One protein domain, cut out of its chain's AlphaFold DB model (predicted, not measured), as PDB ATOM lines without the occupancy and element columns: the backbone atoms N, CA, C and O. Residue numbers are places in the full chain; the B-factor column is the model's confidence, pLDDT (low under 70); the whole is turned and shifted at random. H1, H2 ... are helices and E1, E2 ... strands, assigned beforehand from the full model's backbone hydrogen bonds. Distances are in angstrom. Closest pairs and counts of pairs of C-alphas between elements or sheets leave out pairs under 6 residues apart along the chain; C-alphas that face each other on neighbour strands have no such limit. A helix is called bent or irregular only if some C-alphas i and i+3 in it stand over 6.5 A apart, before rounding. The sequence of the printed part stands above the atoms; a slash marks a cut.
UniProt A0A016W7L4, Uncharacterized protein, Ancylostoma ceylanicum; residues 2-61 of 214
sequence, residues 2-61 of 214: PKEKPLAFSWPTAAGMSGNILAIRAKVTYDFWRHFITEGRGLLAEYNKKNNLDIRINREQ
ATOM      1  N   PRO A   2      43.560 -49.990 -48.815       43.22
ATOM      2  CA  PRO A   2      42.400 -50.156 -49.697       43.22
ATOM      3  C   PRO A   2      41.163 -49.476 -49.100       43.22
ATOM      4  O   PRO A   2      40.890 -49.652 -47.913       43.22
ATOM      5  N   LYS A   3      40.421 -48.723 -49.920       54.84
ATOM      6  CA  LYS A   3      39.247 -47.916 -49.522       54.84
ATOM      7  C   LYS A   3      38.039 -48.741 -49.045       54.84
ATOM      8  O   LYS A   3      37.085 -48.170 -48.538       54.84
ATOM      9  N   GLU A   4      38.083 -50.063 -49.200       62.38
ATOM     10  CA  GLU A   4      36.948 -50.966 -48.967       62.38
ATOM     11  C   GLU A   4      36.936 -51.620 -47.580       62.38
ATOM     12  O   GLU A   4      35.938 -52.225 -47.194       62.38
ATOM     13  N   LYS A   5      38.020 -51.510 -46.800       61.88
ATOM     14  CA  LYS A   5      38.032 -52.049 -45.435       61.88
ATOM     15  C   LYS A   5      37.486 -51.005 -44.460       61.88
ATOM     16  O   LYS A   5      37.961 -49.867 -44.489       61.88
ATOM     17  N   PRO A   6      36.532 -51.365 -43.579       65.38
ATOM     18  CA  PRO A   6      36.077 -50.455 -42.538       65.38
ATOM     19  C   PRO A   6      37.275 -50.003 -41.700       65.38
ATOM     20  O   PRO A   6      38.184 -50.791 -41.422       65.38
ATOM     21  N   LEU A   7      37.283 -48.722 -41.322       72.94
ATOM     22  CA  LEU A   7      38.318 -48.151 -40.463       72.94
ATOM     23  C   LEU A   7      38.486 -49.028 -39.214       72.94
ATOM     24  O   LEU A   7      37.502 -49.400 -38.579       72.94
ATOM     25  N   ALA A   8      39.736 -49.343 -38.856       78.06
ATOM     26  CA  ALA A   8      40.049 -50.180 -37.694       78.06
ATOM     27  C   ALA A   8      39.510 -49.599 -36.369       78.06
ATOM     28  O   ALA A   8      39.271 -50.345 -35.418       78.06
ATOM     29  N   PHE A   9      39.278 -48.281 -36.340       83.12
ATOM     30  CA  PHE A   9      38.781 -47.522 -35.201       83.12
ATOM     31  C   PHE A   9      37.744 -46.484 -35.631       83.12
ATOM     32  O   PHE A   9      37.834 -45.916 -36.721       83.12
ATOM     33  N   SER A  10      36.807 -46.176 -34.737       86.00
ATOM     34  CA  SER A  10      36.058 -44.922 -34.787       86.00
ATOM     35  C   SER A  10      36.898 -43.768 -34.245       86.00
ATOM     36  O   SER A  10      37.863 -43.981 -33.509       86.00
ATOM     37  N   TRP A  11      36.462 -42.536 -34.512       86.81
ATOM     38  CA  TRP A  11      36.978 -41.383 -33.782       86.81
ATOM     39  C   TRP A  11      36.799 -41.583 -32.266       86.81
ATOM     40  O   TRP A  11      35.747 -42.084 -31.838       86.81
ATOM     41  N   PRO A  12      37.825 -41.262 -31.458       89.50
ATOM     42  CA  PRO A  12      37.747 -41.354 -30.015       89.50
ATOM     43  C   PRO A  12      36.765 -40.322 -29.459       89.50
ATOM     44  O   PRO A  12      36.642 -39.209 -29.961       89.50
ATOM     45  N   THR A  13      36.093 -40.699 -28.380       90.25
ATOM     46  CA  THR A  13      35.187 -39.849 -27.604       90.25
ATOM     47  C   THR A  13      35.668 -39.810 -26.161       90.25
ATOM     48  O   THR A  13      36.116 -40.825 -25.627       90.25
ATOM     49  N   ALA A  14      35.614 -38.641 -25.526       90.31
ATOM     50  CA  ALA A  14      35.973 -38.517 -24.117       90.31
ATOM     51  C   ALA A  14      34.999 -39.340 -23.255       90.31
ATOM     52  O   ALA A  14      33.785 -39.249 -23.425       90.31
ATOM     53  N   ALA A  15      35.534 -40.146 -22.339       87.25
ATOM     54  CA  ALA A  15      34.762 -40.980 -21.412       87.25
ATOM     55  C   ALA A  15      34.845 -40.487 -19.956       87.25
ATOM     56  O   ALA A  15      34.318 -41.137 -19.055       87.25
ATOM     57  N   GLY A  16      35.504 -39.347 -19.733       89.69
ATOM     58  CA  GLY A  16      35.663 -38.700 -18.433       89.69
ATOM     59  C   GLY A  16      37.125 -38.575 -18.006       89.69
ATOM     60  O   GLY A  16      38.038 -39.058 -18.675       89.69
ATOM     61  N   MET A  17      37.337 -37.916 -16.870       90.12
ATOM     62  CA  MET A  17      38.646 -37.762 -16.242       90.12
ATOM     63  C   MET A  17      38.504 -38.062 -14.750       90.12
ATOM     64  O   MET A  17      37.559 -37.592 -14.117       90.12
ATOM     65  N   SER A  18      39.399 -38.882 -14.203       85.88
ATOM     66  CA  SER A  18      39.427 -39.213 -12.774       85.88
ATOM     67  C   SER A  18      40.841 -39.008 -12.250       85.88
ATOM     68  O   SER A  18      41.768 -39.705 -12.668       85.88
ATOM     69  N   GLY A  19      41.021 -38.013 -11.379       86.12
ATOM     70  CA  GLY A  19      42.351 -37.538 -10.997       86.12
ATOM     71  C   GLY A  19      43.165 -37.147 -12.235       86.12
ATOM     72  O   GLY A  19      42.693 -36.380 -13.068       86.12
ATOM     73  N   ASN A  20      44.351 -37.741 -12.384       87.69
ATOM     74  CA  ASN A  20      45.249 -37.512 -13.524       87.69
ATOM     75  C   ASN A  20      45.043 -38.504 -14.687       87.69
ATOM     76  O   ASN A  20      45.877 -38.575 -15.588       87.69
ATOM     77  N   ILE A  21      43.970 -39.301 -14.674       87.94
ATOM     78  CA  ILE A  21      43.705 -40.319 -15.698       87.94
ATOM     79  C   ILE A  21      42.619 -39.816 -16.650       87.94
ATOM     80  O   ILE A  21      41.464 -39.642 -16.253       87.94
ATOM     81  N   LEU A  22      42.983 -39.647 -17.923       91.75
ATOM     82  CA  LEU A  22      42.050 -39.367 -19.013       91.75
ATOM     83  C   LEU A  22      41.474 -40.679 -19.563       91.75
ATOM     84  O   LEU A  22      42.213 -41.538 -20.046       91.75
ATOM     85  N   ALA A  23      40.149 -40.823 -19.526       91.19
ATOM     86  CA  ALA A  23      39.453 -41.956 -20.117       91.19
ATOM     87  C   ALA A  23      38.927 -41.594 -21.512       91.19
ATOM     88  O   ALA A  23      38.245 -40.584 -21.701       91.19
ATOM     89  N   ILE A  24      39.206 -42.453 -22.494       91.88
ATOM     90  CA  ILE A  24      38.774 -42.297 -23.887       91.88
ATOM     91  C   ILE A  24      38.080 -43.580 -24.341       91.88
ATOM     92  O   ILE A  24      38.519 -44.686 -24.018       91.88
ATOM     93  N   ARG A  25      37.004 -43.435 -25.115       90.81
ATOM     94  CA  ARG A  25      36.246 -44.531 -25.717       90.81
ATOM     95  C   ARG A  25      36.332 -44.471 -27.237       90.81
ATOM     96  O   ARG A  25      36.097 -43.427 -27.837       90.81
ATOM     97  N   ALA A  26      36.605 -45.609 -27.861       89.88
ATOM     98  CA  ALA A  26      36.544 -45.777 -29.307       89.88
ATOM     99  C   ALA A  26      35.929 -47.141 -29.636       89.88
ATOM    100  O   ALA A  26      36.132 -48.118 -28.909       89.88
ATOM    101  N   LYS A  27      35.175 -47.217 -30.733       87.88
ATOM    102  CA  LYS A  27      34.751 -48.494 -31.313       87.88
ATOM    103  C   LYS A  27      35.901 -49.034 -32.148       87.88
ATOM    104  O   LYS A  27      36.528 -48.280 -32.884       87.88
ATOM    105  N   VAL A  28      36.156 -50.331 -32.048       88.12
ATOM    106  CA  VAL A  28      37.225 -51.000 -32.793       88.12
ATOM    107  C   VAL A  28      36.680 -52.176 -33.577       88.12
ATOM    108  O   VAL A  28      35.697 -52.801 -33.164       88.12
ATOM    109  N   THR A  29      37.314 -52.489 -34.702       88.62
ATOM    110  CA  THR A  29      36.983 -53.701 -35.454       88.62
ATOM    111  C   THR A  29      37.476 -54.943 -34.716       88.62
ATOM    112  O   THR A  29      38.428 -54.905 -33.931       88.62
ATOM    113  N   TYR A  30      36.824 -56.077 -34.980       84.12
ATOM    114  CA  TYR A  30      37.231 -57.357 -34.404       84.12
ATOM    115  C   TYR A  30      38.658 -57.747 -34.817       84.12
ATOM    116  O   TYR A  30      39.429 -58.201 -33.976       84.12
ATOM    117  N   ASP A  31      39.030 -57.507 -36.078       87.19
ATOM    118  CA  ASP A  31      40.373 -57.799 -36.592       87.19
ATOM    119  C   ASP A  31      41.453 -56.998 -35.863       87.19
ATOM    120  O   ASP A  31      42.480 -57.561 -35.476       87.19
ATOM    121  N   PHE A  32      41.198 -55.709 -35.603       89.00
ATOM    122  CA  PHE A  32      42.101 -54.897 -34.799       89.00
ATOM    123  C   PHE A  32      42.213 -55.448 -33.377       89.00
ATOM    124  O   PHE A  32      43.319 -55.663 -32.886       89.00
ATOM    125  N   TRP A  33      41.078 -55.710 -32.720       89.12
ATOM    126  CA  TRP A  33      41.079 -56.230 -31.352       89.12
ATOM    127  C   TRP A  33      41.840 -57.556 -31.248       89.12
ATOM    128  O   TRP A  33      42.623 -57.756 -30.320       89.12
ATOM    129  N   ARG A  34      41.658 -58.446 -32.228       89.44
ATOM    130  CA  ARG A  34      42.380 -59.717 -32.318       89.44
ATOM    131  C   ARG A  34      43.886 -59.497 -32.452       89.44
ATOM    132  O   ARG A  34      44.639 -60.105 -31.700       89.44
ATOM    133  N   HIS A  35      44.324 -58.632 -33.366       90.81
ATOM    134  CA  HIS A  35      45.745 -58.303 -33.518       90.81
ATOM    135  C   HIS A  35      46.327 -57.673 -32.242       90.81
ATOM    136  O   HIS A  35      47.404 -58.063 -31.790       90.81
ATOM    137  N   PHE A  36      45.587 -56.761 -31.604       91.38
ATOM    138  CA  PHE A  36      46.011 -56.122 -30.362       91.38
ATOM    139  C   PHE A  36      46.228 -57.135 -29.231       91.38
ATOM    140  O   PHE A  36      47.236 -57.068 -28.534       91.38
ATOM    141  N   ILE A  37      45.318 -58.096 -29.053       90.56
ATOM    142  CA  ILE A  37      45.462 -59.115 -28.007       90.56
ATOM    143  C   ILE A  37      46.640 -60.062 -28.273       90.56
ATOM    144  O   ILE A  37      47.285 -60.479 -27.311       90.56
ATOM    145  N   THR A  38      46.928 -60.385 -29.536       90.88
ATOM    146  CA  THR A  38      48.018 -61.310 -29.896       90.88
ATOM    147  C   THR A  38      49.395 -60.650 -29.817       90.88
ATOM    148  O   THR A  38      50.305 -61.221 -29.227       90.88
ATOM    149  N   GLU A  39      49.552 -59.453 -30.386       92.69
ATOM    150  CA  GLU A  39      50.863 -58.803 -30.568       92.69
ATOM    151  C   GLU A  39      50.878 -57.374 -30.010       92.69
ATOM    152  O   GLU A  39      51.806 -56.974 -29.302       92.69
ATOM    153  N   GLY A  40      49.818 -56.601 -30.266       91.62
ATOM    154  CA  GLY A  40      49.784 -55.173 -29.932       91.62
ATOM    155  C   GLY A  40      49.890 -54.858 -28.437       91.62
ATOM    156  O   GLY A  40      50.403 -53.802 -28.071       91.62
ATOM    157  N   ARG A  41      49.461 -55.763 -27.550       92.75
ATOM    158  CA  ARG A  41      49.554 -55.582 -26.094       92.75
ATOM    159  C   ARG A  41      51.006 -55.535 -25.614       92.75
ATOM    160  O   ARG A  41      51.311 -54.748 -24.722       92.75
ATOM    161  N   GLY A  42      51.882 -56.350 -26.207       94.06
ATOM    162  CA  GLY A  42      53.317 -56.330 -25.913       94.06
ATOM    163  C   GLY A  42      53.962 -55.035 -26.402       94.06
ATOM    164  O   GLY A  42      54.612 -54.339 -25.625       94.06
ATOM    165  N   LEU A  43      53.665 -54.652 -27.646       95.06
ATOM    166  CA  LEU A  43      54.161 -53.410 -28.248       95.06
ATOM    167  C   LEU A  43      53.733 -52.164 -27.458       95.06
ATOM    168  O   LEU A  43      54.530 -51.248 -27.256       95.06
ATOM    169  N   LEU A  44      52.495 -52.136 -26.954       94.25
ATOM    170  CA  LEU A  44      52.017 -51.047 -26.102       94.25
ATOM    171  C   LEU A  44      52.778 -50.987 -24.771       94.25
ATOM    172  O   LEU A  44      53.106 -49.899 -24.305       94.25
ATOM    173  N   ALA A  45      53.080 -52.137 -24.167       94.12
ATOM    174  CA  ALA A  45      53.848 -52.189 -22.927       94.12
ATOM    175  C   ALA A  45      55.285 -51.675 -23.124       94.12
ATOM    176  O   ALA A  45      55.784 -50.907 -22.297       94.12
ATOM    177  N   GLU A  46      55.934 -52.035 -24.233       96.25
ATOM    178  CA  GLU A  46      57.259 -51.517 -24.594       96.25
ATOM    179  C   GLU A  46      57.232 -50.008 -24.849       96.25
ATOM    180  O   GLU A  46      58.089 -49.275 -24.349       96.25
ATOM    181  N   TYR A  47      56.217 -49.529 -25.572       96.38
ATOM    182  CA  TYR A  47      56.022 -48.105 -25.824       96.38
ATOM    183  C   TYR A  47      55.815 -47.316 -24.525       96.38
ATOM    184  O   TYR A  47      56.463 -46.287 -24.324       96.38
ATOM    185  N   ASN A  48      54.971 -47.817 -23.619       96.31
ATOM    186  CA  ASN A  48      54.749 -47.231 -22.296       96.31
ATOM    187  C   ASN A  48      56.055 -47.137 -21.501       96.31
ATOM    188  O   ASN A  48      56.387 -46.072 -20.984       96.31
ATOM    189  N   LYS A  49      56.843 -48.220 -21.477       96.38
ATOM    190  CA  LYS A  49      58.139 -48.256 -20.787       96.38
ATOM    191  C   LYS A  49      59.134 -47.254 -21.375       96.38
ATOM    192  O   LYS A  49      59.833 -46.582 -20.624       96.38
ATOM    193  N   LYS A  50      59.202 -47.145 -22.704       97.44
ATOM    194  CA  LYS A  50      60.140 -46.250 -23.398       97.44
ATOM    195  C   LYS A  50      59.813 -44.770 -23.186       97.44
ATOM    196  O   LYS A  50      60.730 -43.962 -23.097       97.44
ATOM    197  N   ASN A  51      58.529 -44.423 -23.122       96.12
ATOM    198  CA  ASN A  51      58.070 -43.032 -23.055       96.12
ATOM    199  C   ASN A  51      57.611 -42.607 -21.651       96.12
ATOM    200  O   ASN A  51      57.113 -41.498 -21.490       96.12
ATOM    201  N   ASN A  52      57.773 -43.476 -20.648       93.56
ATOM    202  CA  ASN A  52      57.313 -43.254 -19.279       93.56
ATOM    203  C   ASN A  52      55.804 -42.923 -19.200       93.56
ATOM    204  O   ASN A  52      55.390 -41.973 -18.536       93.56
ATOM    205  N   LEU A  53      54.987 -43.700 -19.922       92.81
ATOM    206  CA  LEU A  53      53.525 -43.573 -19.995       92.81
ATOM    207  C   LEU A  53      52.828 -44.787 -19.359       92.81
ATOM    208  O   LEU A  53      53.416 -45.861 -19.253       92.81
ATOM    209  N   ASP A  54      51.547 -44.643 -19.004       90.81
ATOM    210  CA  ASP A  54      50.683 -45.738 -18.521       90.81
ATOM    211  C   ASP A  54      49.374 -45.808 -19.325       90.81
ATOM    212  O   ASP A  54      48.268 -45.614 -18.815       90.81
ATOM    213  N   ILE A  55      49.495 -46.043 -20.634       92.56
ATOM    214  CA  ILE A  55      48.329 -46.230 -21.500       92.56
ATOM    215  C   ILE A  55      47.791 -47.648 -21.308       92.56
ATOM    216  O   ILE A  55      48.498 -48.631 -21.541       92.56
ATOM    217  N   ARG A  56      46.509 -47.761 -20.951       90.75
ATOM    218  CA  ARG A  56      45.818 -49.045 -20.778       90.75
ATOM    219  C   ARG A  56      44.615 -49.130 -21.706       90.75
ATOM    220  O   ARG A  56      43.731 -48.281 -21.664       90.75
ATOM    221  N   ILE A  57      44.563 -50.187 -22.516       90.12
ATOM    222  CA  ILE A  57      43.417 -50.473 -23.384       90.12
ATOM    223  C   ILE A  57      42.589 -51.577 -22.741       90.12
ATOM    224  O   ILE A  57      43.012 -52.731 -22.672       90.12
ATOM    225  N   ASN A  58      41.387 -51.212 -22.305       85.12
ATOM    226  CA  ASN A  58      40.412 -52.142 -21.757       85.12
ATOM    227  C   ASN A  58      39.221 -52.244 -22.704       85.12
ATOM    228  O   ASN A  58      38.697 -51.233 -23.174       85.12
ATOM    229  N   ARG A  59      38.766 -53.472 -22.959       85.06
ATOM    230  CA  ARG A  59      37.491 -53.680 -23.642       85.06
ATOM    231  C   ARG A  59      36.375 -53.294 -22.686       85.06
ATOM    232  O   ARG A  59      36.226 -53.910 -21.633       85.06
ATOM    233  N   GLU A  60      35.577 -52.311 -23.076       79.00
ATOM    234  CA  GLU A  60      34.353 -51.992 -22.356       79.00
ATOM    235  C   GLU A  60      33.413 -53.204 -22.404       79.00
ATOM    236  O   GLU A  60      33.047 -53.695 -23.477       79.00
ATOM    237  N   GLN A  61      33.058 -53.723 -21.230       71.12
ATOM    238  CA  GLN A  61      31.973 -54.685 -21.122       71.12
ATOM    239  C   GLN A  61      30.656 -53.934 -21.300       71.12
ATOM    240  O   GLN A  61      30.431 -52.897 -20.677       71.12
TER     241      GLN A  61
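This is residues 2 to 61 of the 214 residues of an uncharacterized protein of Ancylostoma ceylanicum (UniProt A0A016W7L4). A two-stranded hairpin, E1 and E2, and one bent helix, H1, make a loose, open frame, with a gap between the hairpin and the helix. The two arms of H1 make a corner, and the unnamed residues 52 to 61 fold back from the end of H1 across the open side. The printed part has 60 residues, with two named strands and then one named helix along the chain; the sheet has the order E1 - E2, antiparallel, and the class is mixed, helices and strands. The whole is loose, with a radius of gyration of the C-alphas of 13.2 A, and elongated, spanning 40 by 26 by 22 A.

E1, residues 13 to 18, and E2, residues 21 to 25, are antiparallel neighbours in a hairpin with a tight link, their directions at 156 degrees. N 15 and O 23 are 2.8 A apart and N 23 and O 16 are 2.9 A apart, both within hydrogen-bond range. A tight link of 4 residues joins E2 to H1, residues 30 to 51. By its hydrogen bonds H1 was assigned as one helix, but it is bent: C-alphas 38 and 41 are 7.0 A apart. Its arms, H1a, residues 30 to 38, and H1b, residues 41 to 51, stand at a steep tilt of 68 degrees, only just short of about perpendicular. The arms are near each other, with 5 pairs of C-alphas within 10 A. E1 is apart from both arms, and E2 is apart from H1b. In H1a and H1b every O i to N i+4 pair is within hydrogen-bond range.

E1 begins at C-alpha 13 (35.187, -39.849, -27.604) and is 15.4 A long; E2 is 13.2 A. H1a measures 12.3 A from C-alpha 30 (37.231, -57.357, -34.404), and H1b measures 15.5 A, ending at C-alpha 51 (58.070, -43.032, -23.055).

The C-alphas of Pro 2 and Gly 19, the two farthest apart, are 40.7 A apart. The printed part has no cut, and neither link between its named elements is long. The mean pLDDT of the printed part is 86.8, and residues 2 to 6 are under 70.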